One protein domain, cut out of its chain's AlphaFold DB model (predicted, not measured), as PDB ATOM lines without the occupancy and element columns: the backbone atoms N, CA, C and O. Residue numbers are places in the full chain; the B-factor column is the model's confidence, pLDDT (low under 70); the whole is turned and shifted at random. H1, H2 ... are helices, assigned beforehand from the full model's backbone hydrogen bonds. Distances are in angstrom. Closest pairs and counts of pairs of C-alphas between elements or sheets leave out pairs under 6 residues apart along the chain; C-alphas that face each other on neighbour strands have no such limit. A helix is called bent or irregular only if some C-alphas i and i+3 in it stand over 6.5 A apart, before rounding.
ATOM      1  N   THR A  32      33.271  32.883  59.720       92.38
ATOM      2  CA  THR A  32      34.104  34.098  59.778       92.38
ATOM      3  C   THR A  32      35.516  33.913  60.326       92.38
ATOM      4  O   THR A  32      36.309  34.854  60.265       92.38
ATOM      5  N   SER A  33      35.879  32.747  60.867       92.56
ATOM      6  CA  SER A  33      37.246  32.566  61.371       92.56
ATOM      7  C   SER A  33      38.262  32.548  60.224       92.56
ATOM      8  O   SER A  33      37.953  32.144  59.102       92.56
ATOM      9  N   GLU A  34      39.509  32.938  60.496       93.19
ATOM     10  CA  GLU A  34      40.547  33.018  59.458       93.19
ATOM     11  C   GLU A  34      40.771  31.689  58.721       93.19
ATOM     12  O   GLU A  34      41.003  31.674  57.511       93.19
ATOM     13  N   ILE A  35      40.681  30.569  59.445       92.69
ATOM     14  CA  ILE A  35      40.844  29.222  58.887       92.69
ATOM     15  C   ILE A  35      39.637  28.865  58.009       92.69
ATOM     16  O   ILE A  35      39.820  28.371  56.899       92.69
ATOM     17  N   GLU A  36      38.417  29.166  58.461       94.62
ATOM     18  CA  GLU A  36      37.188  28.932  57.690       94.62
ATOM     19  C   GLU A  36      37.184  29.723  56.382       94.62
ATOM     20  O   GLU A  36      36.981  29.152  55.312       94.62
ATOM     21  N   ILE A  37      37.487  31.022  56.452       95.00
ATOM     22  CA  ILE A  37      37.559  31.895  55.277       95.00
ATOM     23  C   ILE A  37      38.624  31.391  54.302       95.00
ATOM     24  O   ILE A  37      38.410  31.429  53.089       95.00
ATOM     25  N   ARG A  38      39.773  30.922  54.806       96.69
ATOM     26  CA  ARG A  38      40.825  30.345  53.960       96.69
ATOM     27  C   ARG A  38      40.316  29.116  53.214       96.69
ATOM     28  O   ARG A  38      40.437  29.077  51.994       96.69
ATOM     29  N   ILE A  39      39.680  28.176  53.915       96.06
ATOM     30  CA  ILE A  39      39.114  26.967  53.305       96.06
ATOM     31  C   ILE A  39      38.063  27.338  52.251       96.06
ATOM     32  O   ILE A  39      38.155  26.887  51.109       96.06
ATOM     33  N   LEU A  40      37.105  28.213  52.577       96.06
ATOM     34  CA  LEU A  40      36.085  28.668  51.624       96.06
ATOM     35  C   LEU A  40      36.706  29.283  50.358       96.06
ATOM     36  O   LEU A  40      36.287  28.973  49.240       96.06
ATOM     37  N   LYS A  41      37.738  30.123  50.517       96.25
ATOM     38  CA  LYS A  41      38.465  30.725  49.389       96.25
ATOM     39  C   LYS A  41      39.209  29.688  48.559       96.25
ATOM     40  O   LYS A  41      39.149  29.763  47.333       96.25
ATOM     41  N   ASP A  42      39.867  28.721  49.186       97.12
ATOM     42  CA  ASP A  42      40.623  27.680  48.485       97.12
ATOM     43  C   ASP A  42      39.702  26.816  47.612       97.12
ATOM     44  O   ASP A  42      39.962  26.635  46.417       97.12
ATOM     45  N   TYR A  43      38.566  26.376  48.159       96.62
ATOM     46  CA  TYR A  43      37.549  25.639  47.403       96.62
ATOM     47  C   TYR A  43      36.918  26.489  46.286       96.62
ATOM     48  O   TYR A  43      36.709  25.988  45.177       96.62
ATOM     49  N   SER A  44      36.658  27.778  46.523       95.56
ATOM     50  CA  SER A  44      36.140  28.696  45.497       95.56
ATOM     51  C   SER A  44      37.147  28.916  44.356       95.56
ATOM     52  O   SER A  44      36.786  28.844  43.178       95.56
ATOM     53  N   MET A  45      38.435  29.093  44.671       97.31
ATOM     54  CA  MET A  45      39.503  29.204  43.671       97.31
ATOM     55  C   MET A  45      39.660  27.924  42.848       97.31
ATOM     56  O   MET A  45      39.812  28.002  41.626       97.31
ATOM     57  N   LEU A  46      39.606  26.754  43.494       96.19
ATOM     58  CA  LEU A  46      39.625  25.462  42.810       96.19
ATOM     59  C   LEU A  46      38.428  25.334  41.861       96.19
ATOM     60  O   LEU A  46      38.610  25.065  40.676       96.19
ATOM     61  N   THR A  47      37.226  25.621  42.358       95.62
ATOM     62  CA  THR A  47      35.980  25.573  41.583       95.62
ATOM     63  C   THR A  47      36.041  26.478  40.362       95.62
ATOM     64  O   THR A  47      35.733  26.048  39.251       95.62
ATOM     65  N   ARG A  48      36.515  27.716  40.535       96.75
ATOM     66  CA  ARG A  48      36.684  28.672  39.440       96.75
ATOM     67  C   ARG A  48      37.630  28.136  38.367       96.75
ATOM     68  O   ARG A  48      37.314  28.229  37.184       96.75
ATOM     69  N   LYS A  49      38.770  27.554  38.757       97.19
ATOM     70  CA  LYS A  49      39.708  26.933  37.806       97.19
ATOM     71  C   LYS A  49      39.060  25.759  37.073       97.19
ATOM     72  O   LYS A  49      39.161  25.693  35.852       97.19
ATOM     73  N   CYS A  50      38.357  24.878  37.785       96.19
ATOM     74  CA  CYS A  50      37.639  23.751  37.188       96.19
ATOM     75  C   CYS A  50      36.597  24.212  36.160       96.19
ATOM     76  O   CYS A  50      36.595  23.705  35.042       96.19
ATOM     77  N   ILE A  51      35.767  25.205  36.497       97.00
ATOM     78  CA  ILE A  51      34.736  25.749  35.600       97.00
ATOM     79  C   ILE A  51      35.361  26.400  34.362       97.00
ATOM     80  O   ILE A  51      34.879  26.174  33.253       97.00
ATOM     81  N   ILE A  52      36.443  27.173  34.515       97.56
ATOM     82  CA  ILE A  52      37.140  27.798  33.378       97.56
ATOM     83  C   ILE A  52      37.695  26.725  32.439       97.56
ATOM     84  O   ILE A  52      37.431  26.766  31.239       97.56
ATOM     85  N   THR A  53      38.417  25.738  32.974       97.25
ATOM     86  CA  THR A  53      38.977  24.640  32.175       97.25
ATOM     87  C   THR A  53      37.878  23.848  31.468       97.25
ATOM     88  O   THR A  53      37.973  23.594  30.268       97.25
ATOM     89  N   TYR A  54      36.800  23.514  32.179       96.06
ATOM     90  CA  TYR A  54      35.632  22.834  31.618       96.06
ATOM     91  C   TYR A  54      34.973  23.630  30.482       96.06
ATOM     92  O   TYR A  54      34.669  23.078  29.421       96.06
ATOM     93  N   SER A  55      34.812  24.942  30.670       96.56
ATOM     94  CA  SER A  55      34.255  25.841  29.656       96.56
ATOM     95  C   SER A  55      35.120  25.844  28.397       96.56
ATOM     96  O   SER A  55      34.599  25.672  27.297       96.56
ATOM     97  N   ILE A  56      36.444  25.966  28.548       97.69
ATOM     98  CA  ILE A  56      37.393  25.939  27.424       97.69
ATOM     99  C   ILE A  56      37.262  24.628  26.644       97.69
ATOM    100  O   ILE A  56      37.098  24.661  25.427       97.69
ATOM    101  N   ILE A  57      37.281  23.483  27.332       96.69
ATOM    102  CA  ILE A  57      37.158  22.164  26.692       96.69
ATOM    103  C   ILE A  57      35.837  22.055  25.920       96.69
ATOM    104  O   ILE A  57      35.823  21.587  24.779       96.69
ATOM    105  N   THR A  58      34.738  22.526  26.511       95.69
ATOM    106  CA  THR A  58      33.406  22.479  25.893       95.69
ATOM    107  C   THR A  58      33.340  23.339  24.631       95.69
ATOM    108  O   THR A  58      32.881  22.871  23.585       95.69
ATOM    109  N   TYR A  59      33.852  24.572  24.677       96.00
ATOM    110  CA  TYR A  59      33.862  25.459  23.512       96.00
ATOM    111  C   TYR A  59      34.809  24.974  22.413       96.00
ATOM    112  O   TYR A  59      34.428  24.988  21.245       96.00
ATOM    113  N   VAL A  60      35.999  24.471  22.758       96.69
ATOM    114  CA  VAL A  60      36.923  23.869  21.781       96.69
ATOM    115  C   VAL A  60      36.271  22.671  21.090       96.69
ATOM    116  O   VAL A  60      36.287  22.587  19.863       96.69
ATOM    117  N   SER A  61      35.631  21.784  21.852       94.25
ATOM    118  CA  SER A  61      34.910  20.628  21.301       94.25
ATOM    119  C   SER A  61      33.763  21.059  20.385       94.25
ATOM    120  O   SER A  61      33.570  20.483  19.315       94.25
ATOM    121  N   THR A  62      33.045  22.119  20.764       93.69
ATOM    122  CA  THR A  62      31.972  22.706  19.951       93.69
ATOM    123  C   THR A  62      32.507  23.243  18.625       93.69
ATOM    124  O   THR A  62      31.949  22.939  17.573       93.69
ATOM    125  N   VAL A  63      33.622  23.979  18.638       93.38
ATOM    126  CA  VAL A  63      34.264  24.478  17.412       93.38
ATOM    127  C   VAL A  63      34.703  23.318  16.522       93.38
ATOM    128  O   VAL A  63      34.382  23.314  15.338       93.38
ATOM    129  N   LEU A  64      35.370  22.300  17.073       92.50
ATOM    130  CA  LEU A  64      35.787  21.120  16.306       92.50
ATOM    131  C   LEU A  64      34.599  20.405  15.649       92.50
ATOM    132  O   LEU A  64      34.698  19.976  14.498       92.50
ATOM    133  N   PHE A  65      33.467  20.319  16.348       89.19
ATOM    134  CA  PHE A  65      32.233  19.752  15.812       89.19
ATOM    135  C   PHE A  65      31.664  20.587  14.653       89.19
ATOM    136  O   PHE A  65      31.308  20.037  13.610       89.19
ATOM    137  N   LEU A  66      31.664  21.918  14.774       91.06
ATOM    138  CA  LEU A  66      31.226  22.828  13.709       91.06
ATOM    139  C   LEU A  66      32.148  22.826  12.478       91.06
ATOM    140  O   LEU A  66      31.720  23.247  11.406       91.06
ATOM    141  N   MET A  67      33.380  22.320  12.591       88.69
ATOM    142  CA  MET A  67      34.306  22.185  11.458       88.69
ATOM    143  C   MET A  67      34.030  20.951  10.577       88.69
ATOM    144  O   MET A  67      34.564  20.855   9.471       88.69
ATOM    145  N   VAL A  68      33.186  20.005  11.016       87.00
ATOM    146  CA  VAL A  68      32.880  18.765  10.270       87.00
ATOM    147  C   VAL A  68      32.351  19.018   8.841       87.00
ATOM    148  O   VAL A  68      32.879  18.390   7.919       87.00
ATOM    149  N   PRO A  69      31.403  19.950   8.593       84.56
ATOM    150  CA  PRO A  69      30.912  20.286   7.249       84.56
ATOM    151  C   PRO A  69      31.973  20.807   6.275       84.56
ATOM    152  O   PRO A  69      31.781  20.725   5.064       84.56
ATOM    153  N   PHE A  70      33.089  21.343   6.778       83.00
ATOM    154  CA  PHE A  70      34.159  21.899   5.944       83.00
ATOM    155  C   PHE A  70      35.150  20.841   5.453       83.00
ATOM    156  O   PHE A  70      35.894  21.098   4.507       83.00
ATOM    157  N   LYS A  71      35.147  19.637   6.041       82.69
ATOM    158  CA  LYS A  71      35.997  18.523   5.594       82.69
ATOM    159  C   LYS A  71      35.876  18.215   4.091       82.69
ATOM    160  O   LYS A  71      36.926  18.146   3.457       82.69
ATOM    161  N   PRO A  72      34.677  18.042   3.492       81.19
ATOM    162  CA  PRO A  72      34.561  17.773   2.056       81.19
ATOM    163  C   PRO A  72      35.127  18.913   1.198       81.19
ATOM    164  O   PRO A  72      35.861  18.635   0.257       81.19
ATOM    165  N   ILE A  73      34.891  20.173   1.584       80.62
ATOM    166  CA  ILE A  73      35.400  21.360   0.873       80.62
ATOM    167  C   ILE A  73      36.934  21.381   0.881       80.62
ATOM    168  O   ILE A  73      37.565  21.580  -0.153       80.62
ATOM    169  N   LEU A  74      37.551  21.141   2.041       81.50
ATOM    170  CA  LEU A  74      39.010  21.085   2.158       81.50
ATOM    171  C   LEU A  74      39.596  19.936   1.329       81.50
ATOM    172  O   LEU A  74      40.611  20.100   0.653       81.50
ATOM    173  N   LEU A  75      38.952  18.769   1.368       81.69
ATOM    174  CA  LEU A  75      39.384  17.626   0.579       81.69
ATOM    175  C   LEU A  75      39.257  17.905  -0.923       81.69
ATOM    176  O   LEU A  75      40.037  17.337  -1.685       81.69
ATOM    177  N   ASP A  76      38.287  18.705  -1.379       80.50
ATOM    178  CA  ASP A  76      38.116  19.032  -2.804       80.50
ATOM    179  C   ASP A  76      39.271  19.907  -3.313       80.50
ATOM    180  O   ASP A  76      39.691  19.759  -4.456       80.50
ATOM    181  N   ILE A  77      39.853  20.739  -2.440       80.75
ATOM    182  CA  ILE A  77      41.051  21.539  -2.739       80.75
ATOM    183  C   ILE A  77      42.313  20.663  -2.777       80.75
ATOM    184  O   ILE A  77      43.139  20.805  -3.674       80.75
ATOM    185  N   ILE A  78      42.483  19.763  -1.800       87.75
ATOM    186  CA  ILE A  78      43.708  18.951  -1.657       87.75
ATOM    187  C   ILE A  78      43.739  17.785  -2.652       87.75
ATOM    188  O   ILE A  78      44.783  17.458  -3.213       87.75
ATOM    189  N   ARG A  79      42.600  17.114  -2.835       84.62
ATOM    190  CA  ARG A  79      42.444  15.942  -3.700       84.62
ATOM    191  C   ARG A  79      41.103  16.039  -4.435       84.62
ATOM    192  O   ARG A  79      40.129  15.412  -3.983       84.62
ATOM    193  N   PRO A  80      41.055  16.810  -5.535       80.31
ATOM    194  CA  PRO A  80      39.846  16.963  -6.327       80.31
ATOM    195  C   PRO A  80      39.437  15.615  -6.923       80.31
ATOM    196  O   PRO A  80      40.275  14.826  -7.366       80.31
ATOM    197  N   LEU A  81      38.139  15.338  -6.890       80.19
ATOM    198  CA  LEU A  81      37.522  14.209  -7.580       80.19
ATOM    199  C   LEU A  81      36.847  14.724  -8.856       80.19
ATOM    200  O   LEU A  81      36.548  15.909  -8.969       80.19
ATOM    201  N   ASN A  82      36.602  13.827  -9.813       79.44
ATOM    202  CA  ASN A  82      35.900  14.173 -11.054       79.44
ATOM    203  C   ASN A  82      34.413  14.515 -10.811       79.44
ATOM    204  O   ASN A  82      33.770  15.132 -11.652       79.44
ATOM    205  N   GLU A  83      33.886  14.123  -9.646       75.88
ATOM    206  CA  GLU A  83      32.544  14.432  -9.155       75.88
ATOM    207  C   GLU A  83      32.634  15.188  -7.821       75.88
ATOM    208  O   GLU A  83      33.546  14.956  -7.022       75.88
ATOM    209  N   SER A  84      31.681  16.088  -7.564       70.94
ATOM    210  CA  SER A  84      31.608  16.845  -6.309       70.94
ATOM    211  C   SER A  84      31.277  15.936  -5.123       70.94
ATOM    212  O   SER A  84      30.338  15.141  -5.197       70.94
ATOM    213  N   ARG A  85      31.985  16.090  -3.997       77.50
ATOM    214  CA  ARG A  85      31.660  15.358  -2.762       77.50
ATOM    215  C   ARG A  85      30.310  15.811  -2.183       77.50
ATOM    216  O   ARG A  85      30.021  17.009  -2.197       77.50
ATOM    217  N   PRO A  86      29.501  14.897  -1.606       73.38
ATOM    218  CA  PRO A  86      28.253  15.279  -0.955       73.38
ATOM    219  C   PRO A  86      28.529  16.175   0.259       73.38
ATOM    220  O   PRO A  86      29.444  15.916   1.048       73.38
ATOM    221  N   ARG A  87      27.728  17.236   0.421       71.88
ATOM    222  CA  ARG A  87      27.838  18.134   1.577       71.88
ATOM    223  C   ARG A  87      27.419  17.408   2.851       71.88
ATOM    224  O   ARG A  87      26.391  16.739   2.900       71.88
ATOM    225  N   ILE A  88      28.209  17.590   3.905       75.00
ATOM    226  CA  ILE A  88      27.892  17.087   5.241       75.00
ATOM    227  C   ILE A  88      27.218  18.217   6.017       75.00
ATOM    228  O   ILE A  88      27.754  19.320   6.101       75.00
ATOM    229  N   PHE A  89      26.059  17.940   6.607       72.50
ATOM    230  CA  PHE A  89      25.355  18.870   7.489       72.50
ATOM    231  C   PHE A  89      25.576  18.455   8.941       72.50
ATOM    232  O   PHE A  89      25.535  17.269   9.254       72.50
ATOM    233  N   VAL A  90      25.771  19.431   9.832       70.75
ATOM    234  CA  VAL A  90      25.952  19.176  11.275       70.75
ATOM    235  C   VAL A  90      24.730  18.475  11.876       70.75
ATOM    236  O   VAL A  90      24.859  17.651  12.774       70.75
ATOM    237  N   ILE A  91      23.541  18.790  11.353       70.44
ATOM    238  CA  ILE A  91      22.279  18.161  11.731       70.44
ATOM    239  C   ILE A  91      21.622  17.626  10.456       70.44
ATOM    240  O   ILE A  91      20.868  18.324   9.776       70.44
ATOM    241  N   SER A  92      21.981  16.398  10.092       60.81
ATOM    242  CA  SER A  92      21.553  15.734   8.857       60.81
ATOM    243  C   SER A  92      20.107  15.229   8.904       60.81
ATOM    244  O   SER A  92      19.438  15.251   7.870       60.81
ATOM    245  N   GLU A  93      19.613  14.848  10.087       61.09
ATOM    246  CA  GLU A  93      18.305  14.197  10.289       61.09
ATOM    247  C   GLU A  93      17.096  15.145  10.235       61.09
ATOM    248  O   GLU A  93      15.961  14.688  10.167       61.09
ATOM    249  N   ILE A  94      17.306  16.467  10.235       66.19
ATOM    250  CA  ILE A  94      16.194  17.415  10.095       66.19
ATOM    251  C   ILE A  94      15.808  17.517   8.612       66.19
ATOM    252  O   ILE A  94      16.607  17.925   7.756       66.19
ATOM    253  N   GLU A  95      14.566  17.152   8.304       66.69
ATOM    254  CA  GLU A  95      13.923  17.445   7.025       66.69
ATOM    255  C   GLU A  95      13.503  18.915   7.008       66.69
ATOM    256  O   GLU A  95      12.479  19.309   7.556       66.69
ATOM    257  N   TRP A  96      14.324  19.759   6.385       66.62
ATOM    258  CA  TRP A  96      14.089  21.205   6.324       66.62
ATOM    259  C   TRP A  96      12.958  21.609   5.363       66.62
ATOM    260  O   TRP A  96      12.694  22.799   5.224       66.62
ATOM    261  N   GLY A  97      12.325  20.656   4.660       69.25
ATOM    262  CA  GLY A  97      11.308  20.923   3.629       69.25
ATOM    263  C   GLY A  97      11.800  21.787   2.454       69.25
ATOM    264  O   GLY A  97      11.005  22.218   1.626       69.25
ATOM    265  N   MET A  98      13.106  22.059   2.392       73.00
ATOM    266  CA  MET A  98      13.770  22.965   1.458       73.00
ATOM    267  C   MET A  98      15.041  22.313   0.908       73.00
ATOM    268  O   MET A  98      15.639  21.451   1.557       73.00
ATOM    269  N   ASP A  99      15.476  22.769  -0.265       77.19
ATOM    270  CA  ASP A  99      16.735  22.356  -0.888       77.19
ATOM    271  C   ASP A  99      17.936  22.739   0.001       77.19
ATOM    272  O   ASP A  99      18.287  23.916   0.151       77.19
ATOM    273  N   LYS A 100      18.558  21.732   0.623       73.88
ATOM    274  CA  LYS A 100      19.649  21.925   1.587       73.88
ATOM    275  C   LYS A 100      20.916  22.480   0.931       73.88
ATOM    276  O   LYS A 100      21.681  23.171   1.604       73.88
ATOM    277  N   ASP A 101      21.130  22.221  -0.358       75.19
ATOM    278  CA  ASP A 101      22.318  22.676  -1.079       75.19
ATOM    279  C   ASP A 101      22.201  24.153  -1.456       75.19
ATOM    280  O   ASP A 101      23.156  24.916  -1.278       75.19
ATOM    281  N   LYS A 102      21.007  24.593  -1.872       81.56
ATOM    282  CA  LYS A 102      20.735  26.008  -2.171       81.56
ATOM    283  C   LYS A 102      20.831  26.905  -0.932       81.56
ATOM    284  O   LYS A 102      21.329  28.027  -1.022       81.56
ATOM    285  N   TYR A 103      20.371  26.423   0.222       82.00
ATOM    286  CA  TYR A 103      20.316  27.195   1.473       82.00
ATOM    287  C   TYR A 103      21.413  26.816   2.482       82.00
ATOM    288  O   TYR A 103      21.314  27.170   3.659       82.00
ATOM    289  N   PHE A 104      22.480  26.144   2.035       80.81
ATOM    290  CA  PHE A 104      23.540  25.602   2.895       80.81
ATOM    291  C   PHE A 104      24.083  26.613   3.914       80.81
ATOM    292  O   PHE A 104      24.153  26.308   5.101       80.81
ATOM    293  N   VAL A 105      24.433  27.828   3.474       83.31
ATOM    294  CA  VAL A 105      25.017  28.863   4.349       83.31
ATOM    295  C   VAL A 105      24.033  29.286   5.439       83.31
ATOM    296  O   VAL A 105      24.410  29.373   6.604       83.31
ATOM    297  N   LEU A 106      22.765  29.493   5.083       86.19
ATOM    298  CA  LEU A 106      21.725  29.895   6.033       86.19
ATOM    299  C   LEU A 106      21.456  28.793   7.064       86.19
ATOM    300  O   LEU A 106      21.410  29.072   8.262       86.19
ATOM    301  N   ILE A 107      21.348  27.539   6.614       84.81
ATOM    302  CA  ILE A 107      21.171  26.375   7.492       84.81
ATOM    303  C   ILE A 107      22.387  26.213   8.411       84.81
ATOM    304  O   ILE A 107      22.231  25.992   9.614       84.81
ATOM    305  N   PHE A 108      23.602  26.361   7.883       85.50
ATOM    306  CA  PHE A 108      24.831  26.275   8.666       85.50
ATOM    307  C   PHE A 108      24.907  27.371   9.736       85.50
ATOM    308  O   PHE A 108      25.180  27.064  10.895       85.50
ATOM    309  N   CYS A 109      24.616  28.628   9.389       88.00
ATOM    310  CA  CYS A 109      24.585  29.728  10.354       88.00
ATOM    311  C   CYS A 109      23.554  29.477  11.458       88.00
ATOM    312  O   CYS A 109      23.901  29.537  12.635       88.00
ATOM    313  N   TYR A 110      22.317  29.126  11.093       87.25
ATOM    314  CA  TYR A 110      21.257  28.850  12.063       87.25
ATOM    315  C   TYR A 110      21.632  27.705  13.014       87.25
ATOM    316  O   TYR A 110      21.584  27.858  14.234       87.25
ATOM    317  N   THR A 111      22.052  26.563  12.465       86.00
ATOM    318  CA  THR A 111      22.422  25.387  13.268       86.00
ATOM    319  C   THR A 111      23.642  25.653  14.147       86.00
ATOM    320  O   THR A 111      23.634  25.260  15.312       86.00
ATOM    321  N   SER A 112      24.638  26.394  13.655       89.56
ATOM    322  CA  SER A 112      25.792  26.826  14.453       89.56
ATOM    323  C   SER A 112      25.368  27.704  15.627       89.56
ATOM    324  O   SER A 112      25.790  27.454  16.755       89.56
ATOM    325  N   SER A 113      24.488  28.686  15.402       89.06
ATOM    326  CA  SER A 113      23.950  29.530  16.475       89.06
ATOM    327  C   SER A 113      23.206  28.707  17.528       89.06
ATOM    328  O   SER A 113      23.441  28.888  18.721       89.06
ATOM    329  N   VAL A 114      22.359  27.761  17.110       88.00
ATOM    330  CA  VAL A 114      21.635  26.865  18.030       88.00
ATOM    331  C   VAL A 114      22.599  26.008  18.856       88.00
ATOM    332  O   VAL A 114      22.412  25.873  20.064       88.00
ATOM    333  N   ILE A 115      23.644  25.461  18.232       90.00
ATOM    334  CA  ILE A 115      24.653  24.637  18.909       90.00
ATOM    335  C   ILE A 115      25.446  25.462  19.926       90.00
ATOM    336  O   ILE A 115      25.606  25.023  21.063       90.00
ATOM    337  N   VAL A 116      25.907  26.659  19.550       91.56
ATOM    338  CA  VAL A 116      26.666  27.542  20.449       91.56
ATOM    339  C   VAL A 116      25.812  27.965  21.640       91.56
ATOM    340  O   VAL A 116      26.265  27.835  22.775       91.56
ATOM    341  N   MET A 117      24.561  28.382  21.413       89.56
ATOM    342  CA  MET A 117      23.633  28.684  22.508       89.56
ATOM    343  C   MET A 117      23.446  27.472  23.425       89.56
ATOM    344  O   MET A 117      23.548  27.599  24.644       89.56
ATOM    345  N   GLY A 118      23.226  26.286  22.847       87.75
ATOM    346  CA  GLY A 118      23.084  25.040  23.596       87.75
ATOM    347  C   GLY A 118      24.299  24.720  24.469       87.75
ATOM    348  O   GLY A 118      24.129  24.359  25.633       87.75
ATOM    349  N   ALA A 119      25.511  24.902  23.939       90.94
ATOM    350  CA  ALA A 119      26.756  24.730  24.684       90.94
ATOM    351  C   ALA A 119      26.876  25.740  25.835       90.94
ATOM    352  O   ALA A 119      27.207  25.349  26.953       90.94
ATOM    353  N   THR A 120      26.543  27.014  25.608       90.38
ATOM    354  CA  THR A 120      26.562  28.047  26.656       90.38
ATOM    355  C   THR A 120      25.593  27.728  27.793       90.38
ATOM    356  O   THR A 120      25.981  27.810  28.956       90.38
ATOM    357  N   ILE A 121      24.370  27.295  27.477       87.62
ATOM    358  CA  ILE A 121      23.378  26.866  28.479       87.62
ATOM    359  C   ILE A 121      23.902  25.669  29.272       87.62
ATOM    360  O   ILE A 121      23.763  25.609  30.491       87.62
ATOM    361  N   PHE A 122      24.521  24.705  28.588       87.44
ATOM    362  CA  PHE A 122      25.080  23.521  29.230       87.44
ATOM    363  C   PHE A 122      26.170  23.897  30.241       87.44
ATOM    364  O   PHE A 122      26.088  23.494  31.399       87.44
ATOM    365  N   VAL A 123      27.121  24.740  29.822       93.00
ATOM    366  CA  VAL A 123      28.195  25.262  30.677       93.00
ATOM    367  C   VAL A 123      27.635  26.048  31.863       93.00
ATOM    368  O   VAL A 123      28.087  25.837  32.987       93.00
ATOM    369  N   ALA A 124      26.645  26.917  31.640       89.38
ATOM    370  CA  ALA A 124      26.026  27.714  32.697       89.38
ATOM    371  C   ALA A 124      25.382  26.822  33.771       89.38
ATOM    372  O   ALA A 124      25.771  26.890  34.939       89.38
ATOM    373  N   VAL A 125      24.484  25.916  33.372       87.00
ATOM    374  CA  VAL A 125      23.784  25.009  34.297       87.00
ATOM    375  C   VAL A 125      24.765  24.141  35.085       87.00
ATOM    376  O   VAL A 125      24.646  24.017  36.306       87.00
ATOM    377  N   ASP A 126      25.762  23.567  34.413       89.62
ATOM    378  CA  ASP A 126      26.739  22.702  35.073       89.62
ATOM    379  C   ASP A 126      27.630  23.503  36.033       89.62
ATOM    380  O   ASP A 126      27.927  23.038  37.132       89.62
ATOM    381  N   SER A 127      28.006  24.735  35.674       92.38
ATOM    382  CA  SER A 127      28.801  25.608  36.546       92.38
ATOM    383  C   SER A 127      28.072  25.960  37.848       92.38
ATOM    384  O   SER A 127      28.687  25.947  38.918       92.38
ATOM    385  N   ILE A 128      26.756  26.196  37.783       89.50
ATOM    386  CA  ILE A 128      25.907  26.441  38.956       89.50
ATOM    387  C   ILE A 128      25.875  25.193  39.846       89.50
ATOM    388  O   ILE A 128      26.065  25.292  41.060       89.50
ATOM    389  N   TYR A 129      25.679  24.012  39.253       88.56
ATOM    390  CA  TYR A 129      25.638  22.751  39.993       88.56
ATOM    391  C   TYR A 129      26.973  22.430  40.682       88.56
ATOM    392  O   TYR A 129      26.999  22.098  41.871       88.56
ATOM    393  N   ILE A 130      28.086  22.581  39.959       92.75
ATOM    394  CA  ILE A 130      29.438  22.391  40.497       92.75
ATOM    395  C   ILE A 130      29.679  23.364  41.653       92.75
ATOM    396  O   ILE A 130      30.098  22.937  42.724       92.75
ATOM    397  N   THR A 131      29.365  24.650  41.471       93.75
ATOM    398  CA  THR A 131      29.571  25.677  42.506       93.75
ATOM    399  C   THR A 131      28.832  25.339  43.793       93.75
ATOM    400  O   THR A 131      29.422  25.402  44.869       93.75
ATOM    401  N   ARG A 132      27.570  24.916  43.697       90.56
ATOM    402  CA  ARG A 132      26.767  24.523  44.864       90.56
ATOM    403  C   ARG A 132      27.327  23.309  45.573       90.56
ATOM    404  O   ARG A 132      27.482  23.326  46.787       90.56
ATOM    405  N   THR A 133      27.644  22.272  44.805       92.56
ATOM    406  CA  THR A 133      28.171  21.022  45.353       92.56
ATOM    407  C   THR A 133      29.486  21.282  46.077       92.56
ATOM    408  O   THR A 133      29.667  20.848  47.210       92.56
ATOM    409  N   VAL A 134      30.392  22.046  45.462       95.31
ATOM    410  CA  VAL A 134      31.687  22.349  46.071       95.31
ATOM    411  C   VAL A 134      31.554  23.294  47.269       95.31
ATOM    412  O   VAL A 134      32.270  23.109  48.250       95.31
ATOM    413  N   HIS A 135      30.625  24.256  47.238       95.06
ATOM    414  CA  HIS A 135      30.324  25.101  48.400       95.06
ATOM    415  C   HIS A 135      29.790  24.278  49.576       95.06
ATOM    416  O   HIS A 135      30.275  24.421  50.687       95.06
ATOM    417  N   ALA A 136      28.860  23.349  49.347       94.50
ATOM    418  CA  ALA A 136      28.404  22.443  50.402       94.50
ATOM    419  C   ALA A 136      29.568  21.597  50.955       94.50
ATOM    420  O   ALA A 136      29.763  21.512  52.167       94.50
ATOM    421  N   CYS A 137      30.406  21.036  50.075       95.12
ATOM    422  CA  CYS A 137      31.594  20.282  50.482       95.12
ATOM    423  C   CYS A 137      32.575  21.110  51.326       95.12
ATOM    424  O   CYS A 137      33.166  20.572  52.263       95.12
TER     425      CYS A 137
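This is residues 32 to 137 of the 180 residues of the protein "uncharacterized protein LOC112462997" of Temnothorax curvispinosus (UniProt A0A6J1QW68). Two long helices, H1 and H3, run side by side in opposite ways and make the length of a slender rod. Past the end of H1 a short helix, H2, and a long loop, residues 79 to 103, make an irregular head at one end of the rod, and the loop folds back from H2 to where H3 begins; at the other end residues 33 to 39 stand free and stick out. The printed part has 106 residues with three named helices, in the order H1, H2, H3, and no named strand; the class is all helix. The whole is extended, with a radius of gyration of the C-alphas of 21.4 A, and the C-alphas span 74 by 33 by 16 A along their three main axes.

H1, residues 34 to 66, and H3, residues 104 to 137, touch, with 20 pairs of C-alphas within 8 A. Their closest C-alphas are those of Ile 51 and Ser 127, 6.0 A apart. Their lines stand at a shallow tilt of 18 degrees, they run opposite ways, and their centres are 14.6 A apart. H2, residues 70 to 78, follows H1 after a tight link of 3 residues, yet H1 and H2 are apart. H2 and H3 are apart too, and a long link of 25 residues joins them. In H1, H2 and H3 every O i to N i+4 pair is within hydrogen-bond range.

H1 begins at Glu 34, whose C-alpha is at (40.547, 33.018, 59.458), and ends at Leu 66, with its C-alpha at (31.226, 22.828, 13.709); its first and last C-alphas are 47.8 A apart. H2 runs from Phe 70 to Ile 78, 9 residues. Residues 79 to 103 hold no named element, and their C-alphas lie 12 to 35 A from the mean of all C-alphas. H3, the longest helix with 34 residues, runs from Phe 104 to Cys 137 over 48.6 A from first to last C-alpha, and C-alpha 137 is at (31.594, 20.282, 50.482). No helix is bent or irregular.

The two C-alphas farthest apart are those of Ser 33 and Asn 82, 74.7 A. The first and last printed C-alphas, of Thr 32 and Cys 137, are 16.8 A apart. The printed part has no cut. The link from H2 to H3 is long. The mean pLDDT of the printed part is 86.9; residues 92 to 97, within that link, are under 70, where the model's confidence is low.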